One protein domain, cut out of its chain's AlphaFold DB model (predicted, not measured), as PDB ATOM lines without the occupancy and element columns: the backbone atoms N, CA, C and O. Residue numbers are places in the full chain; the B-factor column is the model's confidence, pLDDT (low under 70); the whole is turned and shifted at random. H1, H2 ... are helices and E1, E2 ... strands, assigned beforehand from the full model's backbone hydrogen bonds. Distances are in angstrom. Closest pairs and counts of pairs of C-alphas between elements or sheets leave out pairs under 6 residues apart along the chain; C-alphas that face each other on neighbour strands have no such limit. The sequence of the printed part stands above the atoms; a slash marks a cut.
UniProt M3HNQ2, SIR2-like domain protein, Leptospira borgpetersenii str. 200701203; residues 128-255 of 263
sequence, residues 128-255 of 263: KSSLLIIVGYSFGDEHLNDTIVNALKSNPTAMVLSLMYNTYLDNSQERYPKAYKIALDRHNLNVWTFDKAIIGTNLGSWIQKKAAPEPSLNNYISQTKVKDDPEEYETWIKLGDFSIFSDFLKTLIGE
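What this domain is: This is residues 128 to 255 of the 263 residues of the protein "SIR2-like domain protein" of Leptospira borgpetersenii str. 200701203 (UniProt M3HNQ2). A twisted sheet of five strands has the helix H2 packed over one face, with H1 running side by side with H2 and grazing the sheet. Away from these two helices, the two-stranded hairpin of E6 and E7 and the last helix, H3, are two separate parts, E6 and H3 being apart, and each comes near the sheet's strands at few points, E7 at E4 and H3 at E1. You have 128 residues printed, with three named helices and seven named strands in the order E1 H1 E2 H2 E3 E4 E5 E6 E7 H3. The large sheet runs E1 E2 E3 E4 E5 and is mixed, and the class is mixed, helices and strands. The whole is compact, with a radius of gyration of the C-alphas of 15.6 A and spans of 45 by 40 by 24 A.

How they stand to each other: Start at the sheet of E1, residues 131 to 135, E2, 159 to 163, E3, 189 to 192, E4, 196 to 199, and E5, 202 to 205; E1 and E5 are its edge strands. E1 and E2 are parallel, with N 134 and O 161 2.8 A apart, and E2 and E3 are parallel, with N 190 and O 160 2.8 A apart. E3, E4 and E5 form a meander, each strand the antiparallel neighbour of the one before, in two hairpins; look for N 198 and O 191 at 2.8 A and N 197 and O 204 at 2.8 A. H2, residues 177 to 185, is on the sheet at a height of 8.6 A, over E3 and E4, and only just slantwise to the strands, at 30.5 degrees to E3 on the local plane. The closest C-alphas of H2 and E3, of Ala 183 and Leu 189, are 5.2 A apart. H1, residues 142 to 154, is on the sheet but only grazes it with residues 148 to 152. H1 and H2 are close but not clearly touching, with the C-alphas of Val 149 and Ile 182, their closest, 7.9 A apart, at a shallow tilt of 10 degrees, the same way. E1, H1, E2 and E2, H2, E3 are strand-helix-strand units, two parallel neighbour strands with a helix between, each with a right-handed crossover. E6, residues 221 to 225, and E7, 233 to 237, form an antiparallel hairpin, with N 236 and O 222 2.8 A apart. The closest C-alphas of E4 and E7, of Lys 196 and Trp 236, are 8.0 A apart. H3, residues 242 to 251, is only just not on the large sheet, with 4 pairs of C-alphas within 10 A; its closest C-alpha to E1 is Phe 242, 6.4 A from that of Val 135. In H1, H2 and H3 every O i to N i+4 pair is within hydrogen-bond range.

Where its parts are: Find C-alpha 131 at (122.874, 126.364, 85.145), where E1 begins; E1 and E2 each run 13.0 A. H1 starts at C-alpha 142, (108.593, 138.421, 94.112), and runs 18.2 A. E6 covers 13.4 A and E7 13.1 A, and H3 covers 14.5 A to C-alpha 251 at (141.486, 133.098, 85.742).

The domain as a whole: The C-alphas farthest apart, of Lys 128 and Pro 230, are 47.4 A apart, and the printed part has no cut. The links E2 to H2 and E5 to E6 are long; in the first, residues 169 to 170 pair antiparallel with 173 to 174. The mean pLDDT of the printed part is 87.3, and residues 210 to 218, 224 to 233 and 255 are under 70.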
ATOM      1  N   LYS A 128     117.176 121.390  79.583       89.62
ATOM      2  CA  LYS A 128     117.808 120.243  80.242       89.62
ATOM      3  C   LYS A 128     119.213 120.627  80.713       89.62
ATOM      4  O   LYS A 128     119.989 121.151  79.919       89.62
ATOM      5  N   SER A 129     119.534 120.325  81.972       90.25
ATOM      6  CA  SER A 129     120.856 120.595  82.558       90.25
ATOM      7  C   SER A 129     121.285 122.071  82.482       90.25
ATOM      8  O   SER A 129     122.460 122.366  82.276       90.25
ATOM      9  N   SER A 130     120.339 123.003  82.637       94.56
ATOM     10  CA  SER A 130     120.634 124.437  82.701       94.56
ATOM     11  C   SER A 130     121.299 124.817  84.031       94.56
ATOM     12  O   SER A 130     120.968 124.284  85.092       94.56
ATOM     13  N   LEU A 131     122.237 125.765  83.973       96.12
ATOM     14  CA  LEU A 131     122.874 126.364  85.145       96.12
ATOM     15  C   LEU A 131     122.674 127.877  85.097       96.12
ATOM     16  O   LEU A 131     123.198 128.549  84.210       96.12
ATOM     17  N   LEU A 132     121.935 128.412  86.065       97.38
ATOM     18  CA  LEU A 132     121.778 129.848  86.263       97.38
ATOM     19  C   LEU A 132     122.649 130.292  87.439       97.38
ATOM     20  O   LEU A 132     122.410 129.896  88.580       97.38
ATOM     21  N   ILE A 133     123.634 131.143  87.164       97.50
ATOM     22  CA  ILE A 133     124.446 131.791  88.197       97.50
ATOM     23  C   ILE A 133     123.886 133.194  88.423       97.50
ATOM     24  O   ILE A 133     123.835 134.007  87.502       97.50
ATOM     25  N   ILE A 134     123.461 133.469  89.649       97.12
ATOM     26  CA  ILE A 134     122.926 134.758  90.080       97.12
ATOM     27  C   ILE A 134     123.998 135.449  90.919       97.12
ATOM     28  O   ILE A 134     124.517 134.853  91.856       97.12
ATOM     29  N   VAL A 135     124.319 136.706  90.610       95.12
ATOM     30  CA  VAL A 135     125.317 137.493  91.353       95.12
ATOM     31  C   VAL A 135     124.718 138.843  91.718       95.12
ATOM     32  O   VAL A 135     124.212 139.549  90.849       95.12
ATOM     33  N   GLY A 136     124.753 139.198  93.005       85.94
ATOM     34  CA  GLY A 136     124.314 140.519  93.474       85.94
ATOM     35  C   GLY A 136     122.796 140.766  93.467       85.94
ATOM     36  O   GLY A 136     122.364 141.905  93.630       85.94
ATOM     37  N   TYR A 137     121.969 139.728  93.310       93.88
ATOM     38  CA  TYR A 137     120.510 139.840  93.391       93.88
ATOM     39  C   TYR A 137     119.999 139.495  94.796       93.88
ATOM     40  O   TYR A 137     120.280 138.427  95.328       93.88
ATOM     41  N   SER A 138     119.208 140.386  95.396       92.19
ATOM     42  CA  SER A 138     118.745 140.260  96.786       92.19
ATOM     43  C   SER A 138     117.461 139.444  96.976       92.19
ATOM     44  O   SER A 138     117.005 139.310  98.110       92.19
ATOM     45  N   PHE A 139     116.847 138.931  95.900       94.31
ATOM     46  CA  PHE A 139     115.512 138.304  95.926       94.31
ATOM     47  C   PHE A 139     114.396 139.263  96.371       94.31
ATOM     48  O   PHE A 139     113.358 138.846  96.892       94.31
ATOM     49  N   GLY A 140     114.585 140.568  96.156       90.94
ATOM     50  CA  GLY A 140     113.583 141.588  96.467       90.94
ATOM     51  C   GLY A 140     112.332 141.543  95.576       90.94
ATOM     52  O   GLY A 140     111.264 141.938  96.042       90.94
ATOM     53  N   ASP A 141     112.447 141.033  94.344       90.06
ATOM     54  CA  ASP A 141     111.357 140.970  93.358       90.06
ATOM     55  C   ASP A 141     110.631 139.617  93.409       90.06
ATOM     56  O   ASP A 141     111.158 138.588  92.994       90.06
ATOM     57  N   GLU A 142     109.402 139.626  93.923       90.12
ATOM     58  CA  GLU A 142     108.593 138.421  94.112       90.12
ATOM     59  C   GLU A 142     108.189 137.747  92.796       90.12
ATOM     60  O   GLU A 142     108.226 136.524  92.705       90.12
ATOM     61  N   HIS A 143     107.899 138.516  91.746       87.00
ATOM     62  CA  HIS A 143     107.488 137.959  90.458       87.00
ATOM     63  C   HIS A 143     108.647 137.243  89.753       87.00
ATOM     64  O   HIS A 143     108.479 136.160  89.178       87.00
ATOM     65  N   LEU A 144     109.847 137.828  89.817       91.50
ATOM     66  CA  LEU A 144     111.053 137.194  89.293       91.50
ATOM     67  C   LEU A 144     111.398 135.927  90.088       91.50
ATOM     68  O   LEU A 144     111.675 134.887  89.489       91.50
ATOM     69  N   ASN A 145     111.304 135.989  91.421       94.75
ATOM     70  CA  ASN A 145     111.494 134.826  92.288       94.75
ATOM     71  C   ASN A 145     110.512 133.698  91.944       94.75
ATOM     72  O   ASN A 145     110.934 132.554  91.774       94.75
ATOM     73  N   ASP A 146     109.223 134.010  91.793       94.06
ATOM     74  CA  ASP A 146     108.190 133.037  91.437       94.06
ATOM     75  C   ASP A 146     108.467 132.396  90.078       94.06
ATOM     76  O   ASP A 146     108.324 131.182  89.927       94.06
ATOM     77  N   THR A 147     108.919 133.182  89.099       93.88
ATOM     78  CA  THR A 147     109.310 132.671  87.778       93.88
ATOM     79  C   THR A 147     110.447 131.656  87.898       93.88
ATOM     80  O   THR A 147     110.327 130.537  87.393       93.88
ATOM     81  N   ILE A 148     111.519 132.003  88.620       95.56
ATOM     82  CA  ILE A 148     112.678 131.123  88.839       95.56
ATOM     83  C   ILE A 148     112.249 129.843  89.566       95.56
ATOM     84  O   ILE A 148     112.548 128.735  89.118       95.56
ATOM     85  N   VAL A 149     111.501 129.976  90.662       95.62
ATOM     86  CA  VAL A 149     111.055 128.844  91.486       95.62
ATOM     87  C   VAL A 149     110.113 127.924  90.711       95.62
ATOM     88  O   VAL A 149     110.238 126.702  90.796       95.62
ATOM     89  N   ASN A 150     109.172 128.473  89.943       94.75
ATOM     90  CA  ASN A 150     108.235 127.669  89.160       94.75
ATOM     91  C   ASN A 150     108.930 126.952  87.999       94.75
ATOM     92  O   ASN A 150     108.605 125.794  87.723       94.75
ATOM     93  N   ALA A 151     109.921 127.583  87.368       95.25
ATOM     94  CA  ALA A 151     110.747 126.926  86.363       95.25
ATOM     95  C   ALA A 151     111.564 125.774  86.977       95.25
ATOM     96  O   ALA A 151     111.508 124.652  86.465       95.25
ATOM     97  N   LEU A 152     112.207 125.989  88.131       94.69
ATOM     98  CA  LEU A 152     112.951 124.945  88.849       94.69
ATOM     99  C   LEU A 152     112.078 123.767  89.293       94.69
ATOM    100  O   LEU A 152     112.506 122.620  89.188       94.69
ATOM    101  N   LYS A 153     110.847 124.020  89.760       93.19
ATOM    102  CA  LYS A 153     109.889 122.953  90.111       93.19
ATOM    103  C   LYS A 153     109.589 122.041  88.923       93.19
ATOM    104  O   LYS A 153     109.404 120.843  89.100       93.19
ATOM    105  N   SER A 154     109.511 122.617  87.726       92.06
ATOM    106  CA  SER A 154     109.209 121.872  86.503       92.06
ATOM    107  C   SER A 154     110.422 121.175  85.882       92.06
ATOM    108  O   SER A 154     110.240 120.306  85.033       92.06
ATOM    109  N   ASN A 155     111.640 121.535  86.300       93.44
ATOM    110  CA  ASN A 155     112.882 120.976  85.782       93.44
ATOM    111  C   ASN A 155     113.855 120.609  86.919       93.44
ATOM    112  O   ASN A 155     114.706 121.418  87.289       93.44
ATOM    113  N   PRO A 156     113.795 119.367  87.432       89.75
ATOM    114  CA  PRO A 156     114.703 118.896  88.479       89.75
ATOM    115  C   PRO A 156     116.185 118.867  88.072       89.75
ATOM    116  O   PRO A 156     117.045 118.781  88.939       89.75
ATOM    117  N   THR A 157     116.497 118.913  86.769       93.81
ATOM    118  CA  THR A 157     117.888 118.900  86.274       93.81
ATOM    119  C   THR A 157     118.521 120.285  86.189       93.81
ATOM    120  O   THR A 157     119.734 120.377  86.018       93.81
ATOM    121  N   ALA A 158     117.717 121.347  86.279       95.94
ATOM    122  CA  ALA A 158     118.214 122.714  86.332       95.94
ATOM    123  C   ALA A 158     118.830 123.005  87.696       95.94
ATOM    124  O   ALA A 158     118.318 122.538  88.712       95.94
ATOM    125  N   MET A 159     119.871 123.832  87.716       97.25
ATOM    126  CA  MET A 159     120.510 124.309  88.934       97.25
ATOM    127  C   MET A 159     120.572 125.834  88.946       97.25
ATOM    128  O   MET A 159     120.959 126.464  87.962       97.25
ATOM    129  N   VAL A 160     120.234 126.430  90.086       97.75
ATOM    130  CA  VAL A 160     120.498 127.838  90.379       97.75
ATOM    131  C   VAL A 160     121.580 127.918  91.446       97.75
ATOM    132  O   VAL A 160     121.481 127.271  92.489       97.75
ATOM    133  N   LEU A 161     122.603 128.725  91.192       98.06
ATOM    134  CA  LEU A 161     123.620 129.098  92.167       98.06
ATOM    135  C   LEU A 161     123.553 130.605  92.384       98.06
ATOM    136  O   LEU A 161     123.870 131.376  91.485       98.06
ATOM    137  N   SER A 162     123.151 131.022  93.577       97.62
ATOM    138  CA  SER A 162     123.085 132.426  93.952       97.62
ATOM    139  C   SER A 162     124.261 132.820  94.831       97.62
ATOM    140  O   SER A 162     124.370 132.381  95.973       97.62
ATOM    141  N   LEU A 163     125.120 133.677  94.296       97.12
ATOM    142  CA  LEU A 163     126.277 134.258  94.957       97.12
ATOM    143  C   LEU A 163     125.856 135.597  95.582       97.12
ATOM    144  O   LEU A 163     125.689 136.612  94.898       97.12
ATOM    145  N   MET A 164     125.629 135.574  96.891       96.06
ATOM    146  CA  MET A 164     125.114 136.696  97.670       96.06
ATOM    147  C   MET A 164     126.254 137.555  98.195       96.06
ATOM    148  O   MET A 164     127.246 137.049  98.719       96.06
ATOM    149  N   TYR A 165     126.091 138.870  98.092       94.69
ATOM    150  CA  TYR A 165     127.073 139.803  98.621       94.69
ATOM    151  C   TYR A 165     127.054 139.795 100.156       94.69
ATOM    152  O   TYR A 165     125.996 139.938 100.768       94.69
ATOM    153  N   ASN A 166     128.234 139.727 100.774       93.88
ATOM    154  CA  ASN A 166     128.427 139.818 102.222       93.88
ATOM    155  C   ASN A 166     127.975 138.568 103.019       93.88
ATOM    156  O   ASN A 166     127.692 137.509 102.456       93.88
ATOM    157  N   THR A 167     128.014 138.665 104.350       93.94
ATOM    158  CA  THR A 167     127.742 137.578 105.302       93.94
ATOM    159  C   THR A 167     126.258 137.223 105.426       93.94
ATOM    160  O   THR A 167     125.378 138.028 105.100       93.94
ATOM    161  N   TYR A 168     125.980 136.026 105.955       93.56
ATOM    162  CA  TYR A 168     124.638 135.476 106.143       93.56
ATOM    163  C   TYR A 168     123.770 136.376 107.024       93.56
ATOM    164  O   TYR A 168     122.607 136.645 106.694       93.56
ATOM    165  N   LEU A 169     124.360 136.867 108.117       93.88
ATOM    166  CA  LEU A 169     123.741 137.818 109.032       93.88
ATOM    167  C   LEU A 169     124.224 139.251 108.774       93.88
ATOM    168  O   LEU A 169     125.387 139.486 108.441       93.88
ATOM    169  N   ASP A 170     123.331 140.208 108.999       91.81
ATOM    170  CA  ASP A 170     123.600 141.635 109.143       91.81
ATOM    171  C   ASP A 170     123.059 142.091 110.501       91.81
ATOM    172  O   ASP A 170     121.856 142.011 110.740       91.81
ATOM    173  N   ASN A 171     123.933 142.510 111.421       89.38
ATOM    174  CA  ASN A 171     123.549 142.906 112.787       89.38
ATOM    175  C   ASN A 171     122.598 141.902 113.477       89.38
ATOM    176  O   ASN A 171     121.554 142.274 114.016       89.38
ATOM    177  N   SER A 172     122.958 140.614 113.427       90.19
ATOM    178  CA  SER A 172     122.194 139.490 113.998       90.19
ATOM    179  C   SER A 172     120.841 139.189 113.340       90.19
ATOM    180  O   SER A 172     120.093 138.357 113.850       90.19
ATOM    181  N   GLN A 173     120.521 139.808 112.202       93.75
ATOM    182  CA  GLN A 173     119.355 139.467 111.385       93.75
ATOM    183  C   GLN A 173     119.781 138.803 110.082       93.75
ATOM    184  O   GLN A 173     120.860 139.070 109.565       93.75
ATOM    185  N   GLU A 174     118.935 137.943 109.523       95.12
ATOM    186  CA  GLU A 174     119.185 137.369 108.202       95.12
ATOM    187  C   GLU A 174     119.247 138.472 107.142       95.12
ATOM    188  O   GLU A 174     118.294 139.234 106.977       95.12
ATOM    189  N   ARG A 175     120.357 138.551 106.396       95.38
ATOM    190  CA  ARG A 175     120.539 139.573 105.354       95.38
ATOM    191  C   ARG A 175     119.588 139.366 104.169       95.38
ATOM    192  O   ARG A 175     119.077 140.334 103.612       95.38
ATOM    193  N   TYR A 176     119.334 138.108 103.795       96.12
ATOM    194  CA  TYR A 176     118.514 137.738 102.634       96.12
ATOM    195  C   TYR A 176     117.458 136.670 102.973       96.12
ATOM    196  O   TYR A 176     117.462 135.587 102.384       96.12
ATOM    197  N   PRO A 177     116.499 136.960 103.872       96.06
ATOM    198  CA  PRO A 177     115.567 135.959 104.401       96.06
ATOM    199  C   PRO A 177     114.720 135.293 103.305       96.06
ATOM    200  O   PRO A 177     114.447 134.095 103.353       96.06
ATOM    201  N   LYS A 178     114.344 136.048 102.261       95.88
ATOM    202  CA  LYS A 178     113.618 135.509 101.099       95.88
ATOM    203  C   LYS A 178     114.452 134.476 100.335       95.88
ATOM    204  O   LYS A 178     113.944 133.401 100.028       95.88
ATOM    205  N   ALA A 179     115.718 134.788 100.054       96.06
ATOM    206  CA  ALA A 179     116.627 133.887  99.349       96.06
ATOM    207  C   ALA A 179     116.861 132.603 100.155       96.06
ATOM    208  O   ALA A 179     116.756 131.502  99.616       96.06
ATOM    209  N   TYR A 180     117.112 132.744 101.462       97.19
ATOM    210  CA  TYR A 180     117.380 131.617 102.356       97.19
ATOM    211  C   TYR A 180     116.179 130.684 102.460       97.19
ATOM    212  O   TYR A 180     116.327 129.477 102.287       97.19
ATOM    213  N   LYS A 181     114.973 131.240 102.633       96.88
ATOM    214  CA  LYS A 181     113.732 130.460 102.644       96.88
ATOM    215  C   LYS A 181     113.560 129.641 101.362       96.88
ATOM    216  O   LYS A 181     113.280 128.451 101.430       96.88
ATOM    217  N   ILE A 182     113.765 130.258 100.196       96.31
ATOM    218  CA  ILE A 182     113.625 129.564  98.910       96.31
ATOM    219  C   ILE A 182     114.660 128.434  98.776       96.31
ATOM    220  O   ILE A 182     114.308 127.349  98.318       96.31
ATOM    221  N   ALA A 183     115.910 128.668  99.183       97.00
ATOM    222  CA  ALA A 183     116.990 127.681  99.101       97.00
ATOM    223  C   ALA A 183     116.793 126.490 100.054       97.00
ATOM    224  O   ALA A 183     117.104 125.353  99.704       97.00
ATOM    225  N   LEU A 184     116.236 126.730 101.244       96.94
ATOM    226  CA  LEU A 184     115.869 125.670 102.190       96.94
ATOM    227  C   LEU A 184     114.703 124.812 101.672       96.94
ATOM    228  O   LEU A 184     114.656 123.618 101.948       96.94
ATOM    229  N   ASP A 185     113.806 125.382 100.866       95.88
ATOM    230  CA  ASP A 185     112.673 124.657 100.277       95.88
ATOM    231  C   ASP A 185     113.016 123.955  98.941       95.88
ATOM    232  O   ASP A 185     112.222 123.151  98.430       95.88
ATOM    233  N   ARG A 186     114.160 124.274  98.312       93.81
ATOM    234  CA  ARG A 186     114.510 123.836  96.946       93.81
ATOM    235  C   ARG A 186     115.950 123.342  96.843       93.81
ATOM    236  O   ARG A 186     116.885 124.125  96.756       93.81
ATOM    237  N   HIS A 187     116.120 122.026  96.712       94.88
ATOM    238  CA  HIS A 187     117.440 121.384  96.602       94.88
ATOM    239  C   HIS A 187     118.275 121.839  95.396       94.88
ATOM    240  O   HIS A 187     119.497 121.743  95.424       94.88
ATOM    241  N   ASN A 188     117.625 122.311  94.336       95.25
ATOM    242  CA  ASN A 188     118.271 122.774  93.117       95.25
ATOM    243  C   ASN A 188     118.480 124.298  93.066       95.25
ATOM    244  O   ASN A 188     118.889 124.820  92.028       95.25
ATOM    245  N   LEU A 189     118.244 125.005  94.177       97.31
ATOM    246  CA  LEU A 189     118.630 126.399  94.368       97.31
ATOM    247  C   LEU A 189     119.614 126.486  95.537       97.31
ATOM    248  O   LEU A 189     119.256 126.271  96.691       97.31
ATOM    249  N   ASN A 190     120.861 126.816  95.223       97.75
ATOM    250  CA  ASN A 190     121.936 126.952  96.196       97.75
ATOM    251  C   ASN A 190     122.220 128.433  96.439       97.75
ATOM    252  O   ASN A 190     122.236 129.221  95.495       97.75
ATOM    253  N   VAL A 191     122.463 128.814  97.690       97.69
ATOM    254  CA  VAL A 191     122.752 130.201  98.084       97.69
ATOM    255  C   VAL A 191     124.072 130.238  98.827       97.69
ATOM    256  O   VAL A 191     124.224 129.545  99.826       97.69
ATOM    257  N   TRP A 192     125.024 131.028  98.352       96.69
ATOM    258  CA  TRP A 192     126.340 131.193  98.964       96.69
ATOM    259  C   TRP A 192     126.482 132.628  99.461       96.69
ATOM    260  O   TRP A 192     126.337 133.566  98.681       96.69
ATOM    261  N   THR A 193     126.766 132.797 100.747       95.62
ATOM    262  CA  THR A 193     127.228 134.051 101.356       95.62
ATOM    263  C   THR A 193     128.722 133.928 101.640       95.62
ATOM    264  O   THR A 193     129.328 132.873 101.426       95.62
ATOM    265  N   PHE A 194     129.344 135.005 102.120       93.69
ATOM    266  CA  PHE A 194     130.784 134.979 102.380       93.69
ATOM    267  C   PHE A 194     131.170 133.913 103.402       93.69
ATOM    268  O   PHE A 194     132.130 133.197 103.189       93.69
ATOM    269  N   ASP A 195     130.393 133.762 104.461       92.56
ATOM    270  CA  ASP A 195     130.638 132.910 105.627       92.56
ATOM    271  C   ASP A 195     129.889 131.563 105.595       92.56
ATOM    272  O   ASP A 195     130.328 130.592 106.217       92.56
ATOM    273  N   LYS A 196     128.767 131.477 104.867       94.94
ATOM    274  CA  LYS A 196     127.877 130.307 104.857       94.94
ATOM    275  C   LYS A 196     127.402 129.939 103.458       94.94
ATOM    276  O   LYS A 196     127.456 130.725 102.518       94.94
ATOM    277  N   ALA A 197     126.865 128.735 103.335       96.62
ATOM    278  CA  ALA A 197     126.170 128.285 102.146       96.62
ATOM    279  C   ALA A 197     124.956 127.430 102.506       96.62
ATOM    280  O   ALA A 197     124.994 126.637 103.445       96.62
ATOM    281  N   ILE A 198     123.893 127.568 101.724       97.56
ATOM    282  CA  ILE A 198     122.780 126.630 101.660       97.56
ATOM    283  C   ILE A 198     122.978 125.813 100.388       97.56
ATOM    284  O   ILE A 198     122.877 126.352  99.284       97.56
ATOM    285  N   ILE A 199     123.293 124.528 100.543       96.19
ATOM    286  CA  ILE A 199     123.528 123.599  99.432       96.19
ATOM    287  C   ILE A 199     122.607 122.402  99.602       96.19
ATOM    288  O   ILE A 199     122.614 121.760 100.652       96.19
ATOM    289  N   GLY A 200     121.798 122.108  98.581       94.44
ATOM    290  CA  GLY A 200     120.850 120.994  98.636       94.44
ATOM    291  C   GLY A 200     119.971 121.047  99.887       94.44
ATOM    292  O   GLY A 200     119.923 120.063 100.615       94.44
ATOM    293  N   THR A 201     119.375 122.213 100.165       96.50
ATOM    294  CA  THR A 201     118.556 122.529 101.356       96.50
ATOM    295  C   THR A 201     119.260 122.474 102.719       96.50
ATOM    296  O   THR A 201     118.592 122.586 103.742       96.50
ATOM    297  N   ASN A 202     120.586 122.323 102.775       97.06
ATOM    298  CA  ASN A 202     121.333 122.268 104.033       97.06
ATOM    299  C   ASN A 202     122.182 123.525 104.224       97.06
ATOM    300  O   ASN A 202     123.019 123.833 103.376       97.06
ATOM    301  N   LEU A 203     121.985 124.223 105.344       96.94
ATOM    302  CA  LEU A 203     122.818 125.352 105.759       96.94
ATOM    303  C   LEU A 203     124.112 124.844 106.412       96.94
ATOM    304  O   LEU A 203     124.063 124.042 107.345       96.94
ATOM    305  N   GLY A 204     125.257 125.356 105.972       94.31
ATOM    306  CA  GLY A 204     126.565 125.062 106.553       94.31
ATOM    307  C   GLY A 204     127.524 126.245 106.453       94.31
ATOM    308  O   GLY A 204     127.315 127.164 105.662       94.31
ATOM    309  N   SER A 205     128.574 126.223 107.273       92.62
ATOM    310  CA  SER A 205     129.688 127.176 107.198       92.62
ATOM    311  C   SER A 205     130.792 126.643 106.286       92.62
ATOM    312  O   SER A 205     130.946 125.428 106.128       92.62
ATOM    313  N   TRP A 206     131.586 127.538 105.701       89.94
ATOM    314  CA  TRP A 206     132.745 127.137 104.907       89.94
ATOM    315  C   TRP A 206     133.844 126.536 105.785       89.94
ATOM    316  O   TRP A 206     134.198 127.085 106.826       89.94
ATOM    317  N   ILE A 207     134.414 125.414 105.341       83.62
ATOM    318  CA  ILE A 207     135.509 124.733 106.035       83.62
ATOM    319  C   ILE A 207     136.651 124.528 105.047       83.62
ATOM    320  O   ILE A 207     136.540 123.735 104.108       83.62
ATOM    321  N   GLN A 208     137.775 125.200 105.278       73.06
ATOM    322  CA  GLN A 208     139.002 124.937 104.538       73.06
ATOM    323  C   GLN A 208     139.723 123.723 105.135       73.06
ATOM    324  O   GLN A 208     140.189 123.740 106.274       73.06
ATOM    325  N   LYS A 209     139.838 122.640 104.361       70.81
ATOM    326  CA  LYS A 209     140.696 121.507 104.742       70.81
ATOM    327  C   LYS A 209     142.166 121.907 104.561       70.81
ATOM    328  O   LYS A 209     142.481 122.627 103.627       70.81
ATOM    329  N   LYS A 210     143.070 121.395 105.411       59.59
ATOM    330  CA  LYS A 210     144.523 121.712 105.450       59.59
ATOM    331  C   LYS A 210     145.310 121.515 104.138       59.59
ATOM    332  O   LYS A 210     146.492 121.841 104.105       59.59
ATOM    333  N   ALA A 211     144.709 120.964 103.083       57.03
ATOM    334  CA  ALA A 211     145.344 120.952 101.772       57.03
ATOM    335  C   ALA A 211     145.417 122.400 101.275       57.03
ATOM    336  O   ALA A 211     144.390 123.077 101.228       57.03
ATOM    337  N   ALA A 212     146.626 122.879 100.971       52.69
ATOM    338  CA  ALA A 212     146.808 124.207 100.401       52.69
ATOM    339  C   ALA A 212     145.836 124.352  99.216       52.69
ATOM    340  O   ALA A 212     145.813 123.450  98.371       52.69
ATOM    341  N   PRO A 213     145.004 125.410  99.160       57.25
ATOM    342  CA  PRO A 213     144.245 125.683  97.952       57.25
ATOM    343  C   PRO A 213     145.226 125.725  96.788       57.25
ATOM    344  O   PRO A 213     146.385 126.117  96.973       57.25
ATOM    345  N   GLU A 214     144.778 125.352  95.590       62.59
ATOM    346  CA  GLU A 214     145.529 125.758  94.407       62.59
ATOM    347  C   GLU A 214     145.845 127.258  94.542       62.59
ATOM    348  O   GLU A 214     144.948 128.018  94.920       62.59
ATOM    349  N   PRO A 215     147.092 127.704  94.304       64.31
ATOM    350  CA  PRO A 215     147.484 129.095  94.532       64.31
ATOM    351  C   PRO A 215     146.547 130.110  93.862       64.31
ATOM    352  O   PRO A 215     146.325 131.194  94.397       64.31
ATOM    353  N   SER A 216     145.937 129.712  92.742       64.62
ATOM    354  CA  SER A 216     144.910 130.437  91.989       64.62
ATOM    355  C   SER A 216     143.628 130.732  92.783       64.62
ATOM    356  O   SER A 216     142.988 131.753  92.547       64.62
ATOM    357  N   LEU A 217     143.244 129.877  93.739       67.38
ATOM    358  CA  LEU A 217     142.012 129.998  94.528       67.38
ATOM    359  C   LEU A 217     142.162 130.879  95.777       67.38
ATOM    360  O   LEU A 217     141.154 131.346  96.315       67.38
ATOM    361  N   ASN A 218     143.395 131.151  96.219       67.81
ATOM    362  CA  ASN A 218     143.670 131.976  97.404       67.81
ATOM    363  C   ASN A 218     143.116 133.403  97.283       67.81
ATOM    364  O   ASN A 218     142.812 134.033  98.289       67.81
ATOM    365  N   ASN A 219     142.936 133.905  96.062       70.62
ATOM    366  CA  ASN A 219     142.434 135.262  95.840       70.62
ATOM    367  C   ASN A 219     140.920 135.390  96.093       70.62
ATOM    368  O   ASN A 219     140.414 136.497  96.267       70.62
ATOM    369  N   TYR A 220     140.192 134.269  96.139       79.12
ATOM    370  CA  TYR A 220     138.732 134.235  96.322       79.12
ATOM    371  C   TYR A 220     138.319 133.713  97.702       79.12
ATOM    372  O   TYR A 220     137.189 133.953  98.144       79.12
ATOM    373  N   ILE A 221     139.237 133.007  98.366       80.06
ATOM    374  CA  ILE A 221     139.084 132.445  99.704       80.06
ATOM    375  C   ILE A 221     139.911 133.292 100.670       80.06
ATOM    376  O   ILE A 221     141.136 133.268 100.628       80.06
ATOM    377  N   SER A 222     139.259 134.024 101.569       74.38
ATOM    378  CA  SER A 222     139.949 134.792 102.612       74.38
ATOM    379  C   SER A 222     139.746 134.162 103.981       74.38
ATOM    380  O   SER A 222     138.640 133.730 104.288       74.38
ATOM    381  N   GLN A 223     140.774 134.178 104.825       71.31
ATOM    382  CA  GLN A 223     140.630 133.858 106.243       71.31
ATOM    383  C   GLN A 223     140.419 135.147 107.040       71.31
ATOM    384  O   GLN A 223     141.221 136.077 106.947       71.31
ATOM    385  N   THR A 224     139.345 135.199 107.820       63.66
ATOM    386  CA  THR A 224     139.027 136.308 108.727       63.66
ATOM    387  C   THR A 224     139.072 135.792 110.160       63.66
ATOM    388  O   THR A 224     138.573 134.706 110.437       63.66
ATOM    389  N   LYS A 225     139.656 136.561 111.086       61.38
ATOM    390  CA  LYS A 225     139.589 136.242 112.520       61.38
ATOM    391  C   LYS A 225     138.170 136.439 113.043       61.38
ATOM    392  O   LYS A 225     137.550 137.464 112.744       61.38
ATOM    393  N   VAL A 226     137.690 135.501 113.851       69.06
ATOM    394  CA  VAL A 226     136.414 135.644 114.553       69.06
ATOM    395  C   VAL A 226     136.527 136.803 115.549       69.06
ATOM    396  O   VAL A 226     137.548 136.976 116.211       69.06
ATOM    397  N   LYS A 227     135.494 137.655 115.633       60.06
ATOM    398  CA  LYS A 227     135.511 138.842 116.516       60.06
ATOM    399  C   LYS A 227     135.630 138.484 118.001       60.06
ATOM    400  O   LYS A 227     136.186 139.277 118.755       60.06
ATOM    401  N   ASP A 228     135.126 137.313 118.380       60.91
ATOM    402  CA  ASP A 228     134.987 136.874 119.769       60.91
ATOM    403  C   ASP A 228     136.035 135.822 120.194       60.91
ATOM    404  O   ASP A 228     136.136 135.522 121.381       60.91
ATOM    405  N   ASP A 229     136.854 135.319 119.260       64.12
ATOM    406  CA  ASP A 229     137.983 134.420 119.543       64.12
ATOM    407  C   ASP A 229     139.177 134.723 118.604       64.12
ATOM    408  O   ASP A 229     139.115 134.451 117.402       64.12
ATOM    409  N   PRO A 230     140.288 135.286 119.119       60.34
ATOM    410  CA  PRO A 230     141.477 135.599 118.325       60.34
ATOM    411  C   PRO A 230     142.214 134.381 117.745       60.34
ATOM    412  O   PRO A 230     143.061 134.578 116.862       60.34
ATOM    413  N   GLU A 231     141.961 133.174 118.266       61.66
ATOM    414  CA  GLU A 231     142.568 131.915 117.814       61.66
ATOM    415  C   GLU A 231     141.720 131.194 116.753       61.66
ATOM    416  O   GLU A 231     142.239 130.329 116.040       61.66
ATOM    417  N   GLU A 232     140.455 131.591 116.577       67.62
ATOM    418  CA  GLU A 232     139.546 131.015 115.590       67.62
ATOM    419  C   GLU A 232     139.530 131.831 114.284       67.62
ATOM    420  O   GLU A 232     139.380 133.058 114.259       67.62
ATOM    421  N   TYR A 233     139.694 131.129 113.162       68.19
ATOM    422  CA  TYR A 233     139.638 131.706 111.822       68.19
ATOM    423  C   TYR A 233     138.428 131.157 111.078       68.19
ATOM    424  O   TYR A 233     138.267 129.945 110.932       68.19
ATOM    425  N   GLU A 234     137.626 132.056 110.523       76.06
ATOM    426  CA  GLU A 234     136.575 131.715 109.580       76.06
ATOM    427  C   GLU A 234     137.094 131.776 108.147       76.06
ATOM    428  O   GLU A 234     137.813 132.694 107.743       76.06
ATOM    429  N   THR A 235     136.691 130.785 107.356       84.62
ATOM    430  CA  THR A 235     136.929 130.774 105.913       84.62
ATOM    431  C   THR A 235     135.805 131.529 105.229       84.62
ATOM    432  O   THR A 235     134.639 131.186 105.410       84.62
ATOM    433  N   TRP A 236     136.142 132.530 104.424       88.62
ATOM    434  CA  TRP A 236     135.174 133.295 103.654       88.62
ATOM    435  C   TRP A 236     135.377 133.111 102.152       88.62
ATOM    436  O   TRP A 236     136.498 133.239 101.662       88.62
ATOM    437  N   ILE A 237     134.294 132.881 101.410       89.69
ATOM    438  CA  ILE A 237     134.280 132.805  99.945       89.69
ATOM    439  C   ILE A 237     133.593 134.047  99.381       89.69
ATOM    440  O   ILE A 237     132.376 134.194  99.451       89.69
ATOM    441  N   LYS A 238     134.365 134.952  98.775       90.00
ATOM    442  CA  LYS A 238     133.869 136.280  98.369       90.00
ATOM    443  C   LYS A 238     133.297 136.349  96.949       90.00
ATOM    444  O   LYS A 238     133.189 137.427  96.374       90.00
ATOM    445  N   LEU A 239     132.875 135.220  96.383       91.56
ATOM    446  CA  LEU A 239     132.321 135.155  95.020       91.56
ATOM    447  C   LEU A 239     130.977 135.889  94.854       91.56
ATOM    448  O   LEU A 239     130.540 136.111  93.731       91.56
ATOM    449  N   GLY A 240     130.319 136.281  95.949       91.31
ATOM    450  CA  GLY A 240     129.150 137.165  95.907       91.31
ATOM    451  C   GLY A 240     129.459 138.625  95.566       91.31
ATOM    452  O   GLY A 240     128.542 139.386  95.262       91.31
ATOM    453  N   ASP A 241     130.729 139.033  95.607       92.25
ATOM    454  CA  ASP A 241     131.181 140.313  95.068       92.25
ATOM    455  C   ASP A 241     131.385 140.190  93.554       92.25
ATOM    456  O   ASP A 241     132.172 139.370  93.077       92.25
ATOM    457  N   PHE A 242     130.677 141.019  92.786       91.69
ATOM    458  CA  PHE A 242     130.711 140.979  91.326       91.69
ATOM    459  C   PHE A 242     132.102 141.259  90.738       91.69
ATOM    460  O   PHE A 242     132.433 140.712  89.679       91.69
ATOM    461  N   SER A 243     132.928 142.076  91.403       91.19
ATOM    462  CA  SER A 243     134.308 142.317  90.971       91.19
ATOM    463  C   SER A 243     135.133 141.046  91.125       91.19
ATOM    464  O   SER A 243     135.725 140.569  90.158       91.19
ATOM    465  N   ILE A 244     135.081 140.441  92.312       90.81
ATOM    466  CA  ILE A 244     135.812 139.212  92.638       90.81
ATOM    467  C   ILE A 244     135.350 138.058  91.736       90.81
ATOM    468  O   ILE A 244     136.173 137.326  91.191       90.81
ATOM    469  N   PHE A 245     134.043 137.931  91.499       92.50
ATOM    470  CA  PHE A 245     133.485 136.971  90.546       92.50
ATOM    471  C   PHE A 245     133.965 137.225  89.111       92.50
ATOM    472  O   PHE A 245     134.336 136.298  88.391       92.50
ATOM    473  N   SER A 246     133.995 138.485  88.678       91.06
ATOM    474  CA  SER A 246     134.490 138.849  87.350       91.06
ATOM    475  C   SER A 246     135.959 138.502  87.153       91.06
ATOM    476  O   SER A 246     136.329 138.165  86.025       91.06
ATOM    477  N   ASP A 247     136.764 138.594  88.210       88.69
ATOM    478  CA  ASP A 247     138.171 138.205  88.216       88.69
ATOM    479  C   ASP A 247     138.339 136.686  88.291       88.69
ATOM    480  O   ASP A 247     139.189 136.139  87.594       88.69
ATOM    481  N   PHE A 248     137.479 135.981  89.030       90.00
ATOM    482  CA  PHE A 248     137.387 134.518  88.979       90.00
ATOM    483  C   PHE A 248     137.136 134.013  87.557       90.00
ATOM    484  O   PHE A 248     137.800 133.097  87.090       90.00
ATOM    485  N   LEU A 249     136.246 134.655  86.801       90.44
ATOM    486  CA  LEU A 249     136.028 134.274  85.404       90.44
ATOM    487  C   LEU A 249     137.257 134.520  84.508       90.44
ATOM    488  O   LEU A 249     137.435 133.803  83.527       90.44
ATOM    489  N   LYS A 250     138.101 135.515  84.810       86.75
ATOM    490  CA  LYS A 250     139.328 135.770  84.031       86.75
ATOM    491  C   LYS A 250     140.388 134.692  84.263       86.75
ATOM    492  O   LYS A 250     141.064 134.305  83.317       86.75
ATOM    493  N   THR A 251     140.501 134.158  85.476       85.25
ATOM    494  CA  THR A 251     141.486 133.098  85.742       85.25
ATOM    495  C   THR A 251     141.145 131.798  85.017       85.25
ATOM    496  O   THR A 251     142.052 131.078  84.608       85.25
ATOM    497  N   LEU A 252     139.862 131.546  84.723       85.25
ATOM    498  CA  LEU A 252     139.433 130.409  83.894       85.25
ATOM    499  C   LEU A 252     139.957 130.453  82.447       85.25
ATOM    500  O   LEU A 252     139.935 129.425  81.776       85.25
ATOM    501  N   ILE A 253     140.407 131.613  81.957       86.44
ATOM    502  CA  ILE A 253     141.012 131.767  80.621       86.44
ATOM    503  C   ILE A 253     142.531 131.979  80.681       86.44
ATOM    504  O   ILE A 253     143.137 132.334  79.676       86.44
ATOM    505  N   GLY A 254     143.149 131.759  81.847       74.00
ATOM    506  CA  GLY A 254     144.599 131.849  82.028       74.00
ATOM    507  C   GLY A 254     145.159 133.271  82.129       74.00
ATOM    508  O   GLY A 254     146.373 133.435  82.053       74.00
ATOM    509  N   GLU A 255     144.322 134.302  82.306       65.75
ATOM    510  CA  GLU A 255     144.813 135.643  82.656       65.75
ATOM    511  C   GLU A 255     145.157 135.677  84.160       65.75
ATOM    512  O   GLU A 255     144.262 135.620  85.008       65.75
TER     513      GLU A 255